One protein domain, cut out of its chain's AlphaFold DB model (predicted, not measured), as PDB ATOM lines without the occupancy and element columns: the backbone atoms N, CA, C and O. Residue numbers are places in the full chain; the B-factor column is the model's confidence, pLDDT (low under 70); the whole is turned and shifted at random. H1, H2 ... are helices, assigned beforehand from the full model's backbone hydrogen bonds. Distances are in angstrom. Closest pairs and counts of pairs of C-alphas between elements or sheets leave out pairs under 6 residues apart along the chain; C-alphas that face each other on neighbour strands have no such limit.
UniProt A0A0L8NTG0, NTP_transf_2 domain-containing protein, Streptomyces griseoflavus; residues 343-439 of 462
ATOM      1  N   TYR A 343      23.166  17.866   0.513       87.44
ATOM      2  CA  TYR A 343      24.200  17.647   1.515       87.44
ATOM      3  C   TYR A 343      23.864  16.501   2.484       87.44
ATOM      4  O   TYR A 343      24.746  15.688   2.793       87.44
ATOM      5  N   ALA A 344      22.610  16.392   2.932       85.62
ATOM      6  CA  ALA A 344      22.147  15.300   3.786       85.62
ATOM      7  C   ALA A 344      22.264  13.944   3.069       85.62
ATOM      8  O   ALA A 344      22.892  13.024   3.597       85.62
ATOM      9  N   ASP A 345      21.787  13.850   1.826       85.06
ATOM     10  CA  ASP A 345      21.881  12.635   1.004       85.06
ATOM     11  C   ASP A 345      23.330  12.209   0.734       85.06
ATOM     12  O   ASP A 345      23.663  11.019   0.684       85.06
ATOM     13  N   GLY A 346      24.220  13.180   0.513       86.81
ATOM     14  CA  GLY A 346      25.654  12.931   0.403       86.81
ATOM     15  C   GLY A 346      26.231  12.377   1.705       86.81
ATOM     16  O   GLY A 346      26.892  11.337   1.702       86.81
ATOM     17  N   SER A 347      25.930  13.037   2.823       88.06
ATOM     18  CA  SER A 347      26.415  12.648   4.151       88.06
ATOM     19  C   SER A 347      25.960  11.240   4.542       88.06
ATOM     20  O   SER A 347      26.768  10.458   5.037       88.06
ATOM     21  N   LEU A 348      24.706  10.869   4.264       88.50
ATOM     22  CA  LEU A 348      24.187   9.526   4.545       88.50
ATOM     23  C   LEU A 348      24.911   8.437   3.742       88.50
ATOM     24  O   LEU A 348      25.223   7.376   4.283       88.50
ATOM     25  N   ARG A 349      25.248   8.697   2.471       89.69
ATOM     26  CA  ARG A 349      26.037   7.758   1.654       89.69
ATOM     27  C   ARG A 349      27.439   7.530   2.224       89.69
ATOM     28  O   ARG A 349      27.908   6.389   2.239       89.69
ATOM     29  N   ASP A 350      28.083   8.579   2.732       91.00
ATOM     30  CA  ASP A 350      29.362   8.450   3.439       91.00
ATOM     31  C   ASP A 350      29.208   7.705   4.774       91.00
ATOM     32  O   ASP A 350      30.078   6.906   5.120       91.00
ATOM     33  N   ALA A 351      28.085   7.876   5.482       92.94
ATOM     34  CA  ALA A 351      27.782   7.138   6.712       92.94
ATOM     35  C   ALA A 351      27.679   5.629   6.448       92.94
ATOM     36  O   ALA A 351      28.320   4.827   7.129       92.94
ATOM     37  N   VAL A 352      26.942   5.240   5.401       94.06
ATOM     38  CA  VAL A 352      26.831   3.840   4.963       94.06
ATOM     39  C   VAL A 352      28.211   3.273   4.636       94.06
ATOM     40  O   VAL A 352      28.559   2.186   5.103       94.06
ATOM     41  N   ARG A 353      29.033   4.016   3.883       94.00
ATOM     42  CA  ARG A 353      30.403   3.597   3.559       94.00
ATOM     43  C   ARG A 353      31.260   3.439   4.817       94.00
ATOM     44  O   ARG A 353      31.947   2.429   4.936       94.00
ATOM     45  N   ALA A 354      31.203   4.385   5.752       95.75
ATOM     46  CA  ALA A 354      31.931   4.314   7.016       95.75
ATOM     47  C   ALA A 354      31.509   3.085   7.834       95.75
ATOM     48  O   ALA A 354      32.363   2.312   8.259       95.75
ATOM     49  N   ALA A 355      30.204   2.831   7.964       96.75
ATOM     50  CA  ALA A 355      29.680   1.661   8.663       96.75
ATOM     51  C   ALA A 355      30.113   0.336   8.005       96.75
ATOM     52  O   ALA A 355      30.386  -0.644   8.698       96.75
ATOM     53  N   VAL A 356      30.184   0.270   6.670       96.88
ATOM     54  CA  VAL A 356      30.726  -0.901   5.952       96.88
ATOM     55  C   VAL A 356      32.225  -1.061   6.213       96.88
ATOM     56  O   VAL A 356      32.675  -2.175   6.480       96.88
ATOM     57  N   THR A 357      32.996   0.028   6.186       97.50
ATOM     58  CA  THR A 357      34.429   0.005   6.514       97.50
ATOM     59  C   THR A 357      34.671  -0.491   7.937       97.50
ATOM     60  O   THR A 357      35.519  -1.359   8.123       97.50
ATOM     61  N   LEU A 358      33.897  -0.019   8.922       96.94
ATOM     62  CA  LEU A 358      33.990  -0.489  10.307       96.94
ATOM     63  C   LEU A 358      33.740  -1.991  10.412       96.94
ATOM     64  O   LEU A 358      34.561  -2.697  10.985       96.94
ATOM     65  N   ARG A 359      32.662  -2.498   9.798       96.56
ATOM     66  CA  ARG A 359      32.383  -3.943   9.770       96.56
ATOM     67  C   ARG A 359      33.547  -4.728   9.180       96.56
ATOM     68  O   ARG A 359      33.957  -5.720   9.759       96.56
ATOM     69  N   ARG A 360      34.093  -4.279   8.045       96.69
ATOM     70  CA  ARG A 360      35.226  -4.954   7.401       96.69
ATOM     71  C   ARG A 360      36.456  -4.997   8.297       96.69
ATOM     72  O   ARG A 360      37.081  -6.041   8.365       96.69
ATOM     73  N   GLN A 361      36.797  -3.889   8.953       96.31
ATOM     74  CA  GLN A 361      37.958  -3.832   9.842       96.31
ATOM     75  C   GLN A 361      37.763  -4.711  11.080       96.31
ATOM     76  O   GLN A 361      38.648  -5.485  11.408       96.31
ATOM     77  N   LEU A 362      36.586  -4.666  11.709       94.31
ATOM     78  CA  LEU A 362      36.272  -5.470  12.896       94.31
ATOM     79  C   LEU A 362      36.226  -6.988  12.634       94.31
ATOM     80  O   LEU A 362      36.203  -7.758  13.587       94.31
ATOM     81  N   LEU A 363      36.195  -7.423  11.369       94.69
ATOM     82  CA  LEU A 363      36.289  -8.837  10.985       94.69
ATOM     83  C   LEU A 363      37.734  -9.325  10.797       94.69
ATOM     84  O   LEU A 363      37.938 -10.520  10.614       94.69
ATOM     85  N   LEU A 364      38.720  -8.426  10.770       92.88
ATOM     86  CA  LEU A 364      40.121  -8.797  10.592       92.88
ATOM     87  C   LEU A 364      40.738  -9.206  11.931       92.88
ATOM     88  O   LEU A 364      40.551  -8.521  12.934       92.88
ATOM     89  N   ASP A 365      41.587 -10.236  11.915       89.19
ATOM     90  CA  ASP A 365      42.402 -10.620  13.079       89.19
ATOM     91  C   ASP A 365      43.358  -9.493  13.513       89.19
ATOM     92  O   ASP A 365      43.734  -9.375  14.682       89.19
ATOM     93  N   ALA A 366      43.749  -8.639  12.563       89.94
ATOM     94  CA  ALA A 366      44.549  -7.440  12.770       89.94
ATOM     95  C   ALA A 366      43.944  -6.265  11.969       89.94
ATOM     96  O   ALA A 366      44.302  -6.077  10.802       89.94
ATOM     97  N   PRO A 367      43.009  -5.489  12.553       90.19
ATOM     98  CA  PRO A 367      42.492  -4.282  11.931       90.19
ATOM     99  C   PRO A 367      43.591  -3.229  11.819       90.19
ATOM    100  O   PRO A 367      44.464  -3.128  12.681       90.19
ATOM    101  N   ASP A 368      43.504  -2.402  10.780       91.06
ATOM    102  CA  ASP A 368      44.323  -1.199  10.664       91.06
ATOM    103  C   ASP A 368      43.786  -0.129  11.637       91.06
ATOM    104  O   ASP A 368      42.681   0.391  11.411       91.06
ATOM    105  N   PRO A 369      44.543   0.241  12.693       88.56
ATOM    106  CA  PRO A 369      44.082   1.197  13.699       88.56
ATOM    107  C   PRO A 369      43.730   2.558  13.096       88.56
ATOM    108  O   PRO A 369      42.744   3.176  13.496       88.56
ATOM    109  N   HIS A 370      44.475   3.007  12.081       88.19
ATOM    110  CA  HIS A 370      44.229   4.296  11.444       88.19
ATOM    111  C   HIS A 370      42.909   4.282  10.658       88.19
ATOM    112  O   HIS A 370      42.085   5.193  10.794       88.19
ATOM    113  N   THR A 371      42.670   3.239   9.857       92.12
ATOM    114  CA  THR A 371      41.408   3.086   9.114       92.12
ATOM    115  C   THR A 371      40.214   2.940  10.057       92.12
ATOM    116  O   THR A 371      39.177   3.573   9.832       92.12
ATOM    117  N   LEU A 372      40.354   2.145  11.123       93.00
ATOM    118  CA  LEU A 372      39.306   1.938  12.120       93.00
ATOM    119  C   LEU A 372      38.948   3.251  12.834       93.00
ATOM    120  O   LEU A 372      37.773   3.620  12.890       93.00
ATOM    121  N   TYR A 373      39.952   4.002  13.292       93.06
ATOM    122  CA  TYR A 373      39.778   5.306  13.933       93.06
ATOM    123  C   TYR A 373      39.086   6.317  13.005       93.06
ATOM    124  O   TYR A 373      38.068   6.908  13.375       93.06
ATOM    125  N   LYS A 374      39.568   6.476  11.762       92.19
ATOM    126  CA  LYS A 374      38.998   7.443  10.805       92.19
ATOM    127  C   LYS A 374      37.558   7.112  10.422       92.19
ATOM    128  O   LYS A 374      36.728   8.016  10.340       92.19
ATOM    129  N   ALA A 375      37.242   5.835  10.202       95.56
ATOM    130  CA  ALA A 375      35.874   5.415   9.907       95.56
ATOM    131  C   ALA A 375      34.941   5.621  11.116       95.56
ATOM    132  O   ALA A 375      33.797   6.037  10.936       95.56
ATOM    133  N   THR A 376      35.446   5.404  12.335       96.06
ATOM    134  CA  THR A 376      34.704   5.621  13.589       96.06
ATOM    135  C   THR A 376      34.379   7.099  13.769       96.06
ATOM    136  O   THR A 376      33.215   7.458  13.950       96.06
ATOM    137  N   ALA A 377      35.385   7.966  13.634       94.69
ATOM    138  CA  ALA A 377      35.214   9.410  13.719       94.69
ATOM    139  C   ALA A 377      34.266   9.946  12.638       94.69
ATOM    140  O   ALA A 377      33.390  10.752  12.941       94.69
ATOM    141  N   LEU A 378      34.395   9.487  11.386       94.75
ATOM    142  CA  LEU A 378      33.513   9.905  10.294       94.75
ATOM    143  C   LEU A 378      32.049   9.554  10.583       94.75
ATOM    144  O   LEU A 378      31.180  10.416  10.449       94.75
ATOM    145  N   LEU A 379      31.777   8.314  10.999       96.31
ATOM    146  CA  LEU A 379      30.414   7.884  11.294       96.31
ATOM    147  C   LEU A 379      29.839   8.643  12.501       96.31
ATOM    148  O   LEU A 379      28.725   9.153  12.416       96.31
ATOM    149  N   ALA A 380      30.629   8.824  13.566       95.62
ATOM    150  CA  ALA A 380      30.241   9.625  14.728       95.62
ATOM    151  C   ALA A 380      29.921  11.083  14.351       95.62
ATOM    152  O   ALA A 380      28.886  11.607  14.764       95.62
ATOM    153  N   LYS A 381      30.756  11.731  13.523       93.88
ATOM    154  CA  LYS A 381      30.521  13.099  13.024       93.88
ATOM    155  C   LYS A 381      29.197  13.214  12.281       93.88
ATOM    156  O   LYS A 381      28.468  14.179  12.495       93.88
ATOM    157  N   ILE A 382      28.896  12.255  11.406       93.69
ATOM    158  CA  ILE A 382      27.656  12.272  10.627       93.69
ATOM    159  C   ILE A 382      26.448  12.065  11.544       93.69
ATOM    160  O   ILE A 382      25.509  12.852  11.474       93.69
ATOM    161  N   MET A 383      26.493  11.076  12.442       93.69
ATOM    162  CA  MET A 383      25.407  10.818  13.392       93.69
ATOM    163  C   MET A 383      25.142  12.025  14.299       93.69
ATOM    164  O   MET A 383      24.005  12.466  14.413       93.69
ATOM    165  N   LEU A 384      26.182  12.621  14.889       93.00
ATOM    166  CA  LEU A 384      26.041  13.801  15.751       93.00
ATOM    167  C   LEU A 384      25.462  15.001  14.995       93.00
ATOM    168  O   LEU A 384      24.612  15.712  15.532       93.00
ATOM    169  N   ARG A 385      25.882  15.207  13.744       90.75
ATOM    170  CA  ARG A 385      25.349  16.280  12.902       90.75
ATOM    171  C   ARG A 385      23.860  16.092  12.627       90.75
ATOM    172  O   ARG A 385      23.122  17.067  12.692       90.75
ATOM    173  N   VAL A 386      23.431  14.869  12.321       88.50
ATOM    174  CA  VAL A 386      22.020  14.564  12.035       88.50
ATOM    175  C   VAL A 386      21.161  14.690  13.296       88.50
ATOM    176  O   VAL A 386      20.131  15.348  13.257       88.50
ATOM    177  N   GLU A 387      21.606  14.128  14.420       88.62
ATOM    178  CA  GLU A 387      20.804  14.052  15.650       88.62
ATOM    179  C   GLU A 387      20.703  15.378  16.413       88.62
ATOM    180  O   GLU A 387      19.704  15.646  17.073       88.62
ATOM    181  N   CYS A 388      21.744  16.217  16.384       87.25
ATOM    182  CA  CYS A 388      21.764  17.439  17.196       87.25
ATOM    183  C   CYS A 388      22.288  18.685  16.482       87.25
ATOM    184  O   CYS A 388      22.518  19.703  17.131       87.25
ATOM    185  N   GLY A 389      22.518  18.617  15.167       85.69
ATOM    186  CA  GLY A 389      23.037  19.744  14.386       85.69
ATOM    187  C   GLY A 389      24.482  20.137  14.718       85.69
ATOM    188  O   GLY A 389      24.997  21.092  14.144       85.69
ATOM    189  N   ALA A 390      25.152  19.425  15.632       86.88
ATOM    190  CA  ALA A 390      26.489  19.773  16.089       86.88
ATOM    191  C   ALA A 390      27.556  19.308  15.094       86.88
ATOM    192  O   ALA A 390      27.581  18.150  14.671       86.88
ATOM    193  N   GLU A 391      28.488  20.203  14.765       86.69
ATOM    194  CA  GLU A 391      29.620  19.886  13.908       86.69
ATOM    195  C   GLU A 391      30.931  19.871  14.697       86.69
ATOM    196  O   GLU A 391      31.293  20.845  15.352       86.69
ATOM    197  N   TYR A 392      31.669  18.765  14.586       89.38
ATOM    198  CA  TYR A 392      32.952  18.572  15.253       89.38
ATOM    199  C   TYR A 392      34.094  18.540  14.224       89.38
ATOM    200  O   TYR A 392      34.167  17.599  13.425       89.38
ATOM    201  N   PRO A 393      34.987  19.551  14.213       84.88
ATOM    202  CA  PRO A 393      36.140  19.596  13.318       84.88
ATOM    203  C   PRO A 393      37.122  18.442  13.513       84.88
ATOM    204  O   PRO A 393      37.470  17.752  12.550       84.88
ATOM    205  N   ALA A 394      37.529  18.200  14.759       88.69
ATOM    206  CA  ALA A 394      38.498  17.167  15.098       88.69
ATOM    207  C   ALA A 394      37.828  15.796  15.250       88.69
ATOM    208  O   ALA A 394      36.670  15.688  15.656       88.69
ATOM    209  N   ASP A 395      38.569  14.743  14.917       91.19
ATOM    210  CA  ASP A 395      38.102  13.359  15.033       91.19
ATOM    211  C   ASP A 395      37.883  12.969  16.508       91.19
ATOM    212  O   ASP A 395      36.798  12.501  16.858       91.19
ATOM    213  N   ASP A 396      38.835  13.292  17.391       90.00
ATOM    214  CA  ASP A 396      38.745  13.010  18.835       90.00
ATOM    215  C   ASP A 396      37.565  13.721  19.510       90.00
ATOM    216  O   ASP A 396      36.882  13.149  20.361       90.00
ATOM    217  N   GLN A 397      37.264  14.955  19.090       91.50
ATOM    218  CA  GLN A 397      36.113  15.701  19.605       91.50
ATOM    219  C   GLN A 397      34.794  15.002  19.268       91.50
ATOM    220  O   GLN A 397      33.907  14.924  20.120       91.50
ATOM    221  N   ALA A 398      34.667  14.484  18.044       92.94
ATOM    222  CA  ALA A 398      33.474  13.768  17.615       92.94
ATOM    223  C   ALA A 398      33.314  12.443  18.365       92.94
ATOM    224  O   ALA A 398      32.218  12.125  18.822       92.94
ATOM    225  N   ILE A 399      34.408  11.700  18.547       93.50
ATOM    226  CA  ILE A 399      34.413  10.442  19.299       93.50
ATOM    227  C   ILE A 399      34.010  10.683  20.761       93.50
ATOM    228  O   ILE A 399      33.097  10.030  21.268       93.50
ATOM    229  N   ALA A 400      34.617  11.668  21.428       91.00
ATOM    230  CA  ALA A 400      34.282  12.010  22.808       91.00
ATOM    231  C   ALA A 400      32.833  12.511  22.952       91.00
ATOM    232  O   ALA A 400      32.141  12.171  23.913       91.00
ATOM    233  N   ALA A 401      32.346  13.308  21.997       92.19
ATOM    234  CA  ALA A 401      30.965  13.779  21.990       92.19
ATOM    235  C   ALA A 401      29.954  12.644  21.779       92.19
ATOM    236  O   ALA A 401      28.908  12.645  22.426       92.19
ATOM    237  N   PHE A 402      30.274  11.676  20.919       93.00
ATOM    238  CA  PHE A 402      29.454  10.488  20.717       93.00
ATOM    239  C   PHE A 402      29.412   9.618  21.978       93.00
ATOM    240  O   PHE A 402      28.330   9.220  22.404       93.00
ATOM    241  N   HIS A 403      30.567   9.382  22.611       89.75
ATOM    242  CA  HIS A 403      30.676   8.593  23.841       89.75
ATOM    243  C   HIS A 403      29.771   9.126  24.957       89.75
ATOM    244  O   HIS A 403      28.978   8.380  25.520       89.75
ATOM    245  N   ARG A 404      29.826  10.441  25.216       88.31
ATOM    246  CA  ARG A 404      29.017  11.103  26.257       88.31
ATOM    247  C   ARG A 404      27.505  10.992  26.049       88.31
ATOM    248  O   ARG A 404      26.752  11.274  26.970       88.31
ATOM    249  N   ARG A 405      27.055  10.645  24.840       85.25
ATOM    250  CA  ARG A 405      25.635  10.474  24.508       85.25
ATOM    251  C   ARG A 405      25.139   9.036  24.652       85.25
ATOM    252  O   ARG A 405      23.945   8.809  24.486       85.25
ATOM    253  N   GLN A 406      26.017   8.075  24.926       77.88
ATOM    254  CA  GLN A 406      25.596   6.695  25.151       77.88
ATOM    255  C   GLN A 406      24.954   6.550  26.543       77.88
ATOM    256  O   GLN A 406      25.414   7.210  27.475       77.88
ATOM    257  N   PRO A 407      23.934   5.685  26.714       65.50
ATOM    258  CA  PRO A 407      23.281   5.452  28.010       65.50
ATOM    259  C   PRO A 407      24.262   5.042  29.121       65.50
ATOM    260  O   PRO A 407      24.106   5.461  30.263       65.50
ATOM    261  N   ASP A 408      25.315   4.303  28.757       61.62
ATOM    262  CA  ASP A 408      26.393   3.863  29.657       61.62
ATOM    263  C   ASP A 408      27.580   4.856  29.713       61.62
ATOM    264  O   ASP A 408      28.587   4.610  30.375       61.62
ATOM    265  N   GLY A 409      27.493   5.995  29.012       54.56
ATOM    266  CA  GLY A 409      28.576   6.962  28.772       54.56
ATOM    267  C   GLY A 409      28.959   7.852  29.962       54.56
ATOM    268  O   GLY A 409      29.643   8.857  29.767       54.56
ATOM    269  N   GLY A 410      28.503   7.504  31.170       48.75
ATOM    270  CA  GLY A 410      28.840   8.178  32.431       48.75
ATOM    271  C   GLY A 410      30.121   7.672  33.117       48.75
ATOM    272  O   GLY A 410      30.500   8.235  34.140       48.75
ATOM    273  N   GLY A 411      30.768   6.623  32.590       58.00
ATOM    274  CA  GLY A 411      32.079   6.133  33.050       58.00
ATOM    275  C   GLY A 411      33.277   6.889  32.449       58.00
ATOM    276  O   GLY A 411      33.081   7.850  31.701       58.00
ATOM    277  N   ASP A 412      34.503   6.440  32.780       56.38
ATOM    278  CA  ASP A 412      35.781   6.975  32.268       56.38
ATOM    279  C   ASP A 412      35.703   7.313  30.768       56.38
ATOM    280  O   ASP A 412      35.016   6.643  29.994       56.38
ATOM    281  N   GLY A 413      36.397   8.385  30.362       61.84
ATOM    282  CA  GLY A 413      36.397   8.871  28.979       61.84
ATOM    283  C   GLY A 413      36.753   7.776  27.962       61.84
ATOM    284  O   GLY A 413      37.233   6.710  28.339       61.84
ATOM    285  N   PRO A 414      36.603   8.028  26.649       65.12
ATOM    286  CA  PRO A 414      36.754   7.000  25.610       65.12
ATOM    287  C   PRO A 414      38.144   6.317  25.551       65.12
ATOM    288  O   PRO A 414      38.342   5.420  24.735       65.12
ATOM    289  N   GLY A 415      39.092   6.712  26.407       69.56
ATOM    290  CA  GLY A 415      40.483   6.285  26.402       69.56
ATOM    291  C   GLY A 415      41.253   6.914  25.247       69.56
ATOM    292  O   GLY A 415      40.742   7.767  24.518       69.56
ATOM    293  N   ASP A 416      42.493   6.472  25.063       78.50
ATOM    294  CA  ASP A 416      43.277   6.807  23.876       78.50
ATOM    295  C   ASP A 416      42.824   5.935  22.693       78.50
ATOM    296  O   ASP A 416      43.510   5.006  22.288       78.50
ATOM    297  N   VAL A 417      41.644   6.220  22.129       81.31
ATOM    298  CA  VAL A 417      41.065   5.494  20.969       81.31
ATOM    299  C   VAL A 417      42.013   5.477  19.764       81.31
ATOM    300  O   VAL A 417      41.867   4.670  18.849       81.31
ATOM    301  N   ARG A 418      42.973   6.396  19.741       82.38
ATOM    302  CA  ARG A 418      43.896   6.599  18.642       82.38
ATOM    303  C   ARG A 418      45.069   5.624  18.679       82.38
ATOM    304  O   ARG A 418      45.457   5.129  17.622       82.38
ATOM    305  N   ASN A 419      45.605   5.342  19.867       82.12
ATOM    306  CA  ASN A 419      46.767   4.464  20.037       82.12
ATOM    307  C   ASN A 419      46.443   3.140  20.756       82.12
ATOM    308  O   ASN A 419      47.201   2.180  20.627       82.12
ATOM    309  N   ASP A 420      45.320   3.046  21.477       86.19
ATOM    310  CA  ASP A 420      44.824   1.805  22.078       86.19
ATOM    311  C   ASP A 420      43.935   1.050  21.086       86.19
ATOM    312  O   ASP A 420      42.789   1.425  20.826       86.19
ATOM    313  N   ARG A 421      44.444  -0.076  20.577       84.31
ATOM    314  CA  ARG A 421      43.699  -0.970  19.683       84.31
ATOM    315  C   ARG A 421      42.382  -1.441  20.301       84.31
ATOM    316  O   ARG A 421      41.356  -1.428  19.625       84.31
ATOM    317  N   ALA A 422      42.392  -1.843  21.571       85.44
ATOM    318  CA  ALA A 422      41.187  -2.347  22.219       85.44
ATOM    319  C   ALA A 422      40.159  -1.216  22.401       85.44
ATOM    320  O   ALA A 422      38.959  -1.424  22.220       85.44
ATOM    321  N   GLY A 423      40.622  -0.002  22.708       86.19
ATOM    322  CA  GLY A 423      39.813   1.218  22.730       86.19
ATOM    323  C   GLY A 423      39.202   1.557  21.372       86.19
ATOM    324  O   GLY A 423      37.996   1.807  21.291       86.19
ATOM    325  N   ALA A 424      39.997   1.485  20.303       88.81
ATOM    326  CA  ALA A 424      39.551   1.689  18.926       88.81
ATOM    327  C   ALA A 424      38.441   0.708  18.529       88.81
ATOM    328  O   ALA A 424      37.397   1.124  18.025       88.81
ATOM    329  N   GLU A 425      38.625  -0.584  18.809       91.00
ATOM    330  CA  GLU A 425      37.639  -1.633  18.524       91.00
ATOM    331  C   GLU A 425      36.349  -1.451  19.342       91.00
ATOM    332  O   GLU A 425      35.248  -1.517  18.783       91.00
ATOM    333  N   ARG A 426      36.456  -1.138  20.645       89.81
ATOM    334  CA  ARG A 426      35.289  -0.852  21.502       89.81
ATOM    335  C   ARG A 426      34.480   0.333  20.982       89.81
ATOM    336  O   ARG A 426      33.255   0.232  20.870       89.81
ATOM    337  N   MET A 427      35.150   1.437  20.650       92.81
ATOM    338  CA  MET A 427      34.493   2.647  20.159       92.81
ATOM    339  C   MET A 427      33.870   2.436  18.777       92.81
ATOM    340  O   MET A 427      32.714   2.801  18.565       92.81
ATOM    341  N   ALA A 428      34.585   1.781  17.860       94.56
ATOM    342  CA  ALA A 428      34.053   1.386  16.558       94.56
ATOM    343  C   ALA A 428      32.776   0.546  16.705       94.56
ATOM    344  O   ALA A 428      31.774   0.812  16.038       94.56
ATOM    345  N   GLY A 429      32.788  -0.429  17.619       93.25
ATOM    346  CA  GLY A 429      31.622  -1.243  17.947       93.25
ATOM    347  C   GLY A 429      30.460  -0.424  18.513       93.25
ATOM    348  O   GLY A 429      29.318  -0.638  18.110       93.25
ATOM    349  N   ALA A 430      30.725   0.531  19.409       92.44
ATOM    350  CA  ALA A 430      29.698   1.405  19.982       92.44
ATOM    351  C   ALA A 430      29.044   2.308  18.924       92.44
ATOM    352  O   ALA A 430      27.817   2.349  18.827       92.44
ATOM    353  N   VAL A 431      29.848   2.970  18.085       95.06
ATOM    354  CA  VAL A 431      29.346   3.813  16.990       95.06
ATOM    355  C   VAL A 431      28.540   2.982  15.991       95.06
ATOM    356  O   VAL A 431      27.442   3.374  15.598       95.06
ATOM    357  N   LEU A 432      29.033   1.795  15.628       95.19
ATOM    358  CA  LEU A 432      28.327   0.894  14.720       95.19
ATOM    359  C   LEU A 432      27.002   0.385  15.306       95.19
ATOM    360  O   LEU A 432      26.018   0.299  14.572       95.19
ATOM    361  N   ARG A 433      26.945   0.069  16.607       93.00
ATOM    362  CA  ARG A 433      25.690  -0.298  17.288       93.00
ATOM    363  C   ARG A 433      24.691   0.854  17.283       93.00
ATOM    364  O   ARG A 433      23.534   0.627  16.946       93.00
ATOM    365  N   GLY A 434      25.142   2.073  17.582       92.12
ATOM    366  CA  GLY A 434      24.301   3.267  17.490       92.12
ATOM    367  C   GLY A 434      23.731   3.460  16.082       92.12
ATOM    368  O   GLY A 434      22.539   3.692  15.931       92.12
ATOM    369  N   TRP A 435      24.556   3.279  15.045       94.00
ATOM    370  CA  TRP A 435      24.099   3.303  13.653       94.00
ATOM    371  C   TRP A 435      23.081   2.196  13.344       94.00
ATOM    372  O   TRP A 435      22.100   2.434  12.655       94.00
ATOM    373  N   LEU A 436      23.289   0.973  13.832       93.06
ATOM    374  CA  LEU A 436      22.362  -0.139  13.597       93.06
ATOM    375  C   LEU A 436      21.012   0.058  14.297       93.06
ATOM    376  O   LEU A 436      19.989  -0.357  13.755       93.06
ATOM    377  N   ALA A 437      20.997   0.711  15.460       90.88
ATOM    378  CA  ALA A 437      19.771   1.011  16.191       90.88
ATOM    379  C   ALA A 437      18.813   1.911  15.391       90.88
ATOM    380  O   ALA A 437      17.602   1.761  15.518       90.88
ATOM    381  N   THR A 438      19.324   2.777  14.506       89.00
ATOM    382  CA  THR A 438      18.477   3.626  13.646       89.00
ATOM    383  C   THR A 438      17.802   2.854  12.509       89.00
ATOM    384  O   THR A 438      16.821   3.324  11.940       89.00
ATOM    385  N   LEU A 439      18.302   1.659  12.176       87.31
ATOM    386  CA  LEU A 439      17.742   0.795  11.131       87.31
ATOM    387  C   LEU A 439      16.672  -0.160  11.683       87.31
ATOM    388  O   LEU A 439      15.852  -0.679  10.929       87.31
TER     389      LEU A 439
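What this domain is: This is residues 343 to 439 of the 462 residues of the protein "NTP_transf_2 domain-containing protein" of Streptomyces griseoflavus (UniProt A0A0L8NTG0). Helix H2 runs through the middle of a compact body, with H1 folded along one side of it as a helical hairpin and H4 and the short H3 packed on its other sides. H3 crosses H2 steeply, and a long loop leads from it to H4. The printed part has 97 residues with four named helices, H1, H2, H3 and H4 along the chain, and no named strand; the class is all helix. It is compact and rounded, with a radius of gyration of the C-alphas of 12.4 A and spans of 34 by 29 by 25 A.

How they stand to each other: H2, residues 369 to 388, touches H1, residues 343 to 362, closest at the C-alphas of Ala 354 and Ala 375, 5.0 A apart. This hairpin runs opposite ways at 37 degrees, only just a steep tilt. H3, residues 395 to 403, touches H2 at a steep tilt of 60 degrees; the closest C-alphas, of Ala 377 and Asp 395, are 5.1 A apart. H4, residues 421 to 437, touches H2 and runs the same way at 34.8 degrees, a tilt only just shallow; the closest C-alphas, of Thr 376 and Ala 428, are 5.2 A apart. With residues 355 to 362 alone, H1 touches H4, closest at the C-alphas of Ala 355 and Leu 432, 6.3 A. H3 and H4 only just touch, with 3 pairs of C-alphas within 8 A, the closest those of Phe 402 and Val 431 at 7.6 A. H1 and H3 are apart. The helix packing is mostly crossed: 1 of the 5 touching pairs has a shallow tilt. In H1, H2, H3 and H4 every O i to N i+4 pair is within hydrogen-bond range.

Where its parts are: H1 begins at C-alpha 343, (24.200, 17.647, 1.515), and is 28.5 A long. H2 is 27.8 A, H3 12.5 A and H4 24.3 A, ending at C-alpha 437, (19.771, 1.011, 16.191).

The domain as a whole: The C-alphas farthest apart, of Asp 365 and Gly 389, are 36.0 A apart. The printed part has no cut. The H3 to H4 link, residues 404 to 420, is long; pLDDT is under 70 at residues 407 to 415.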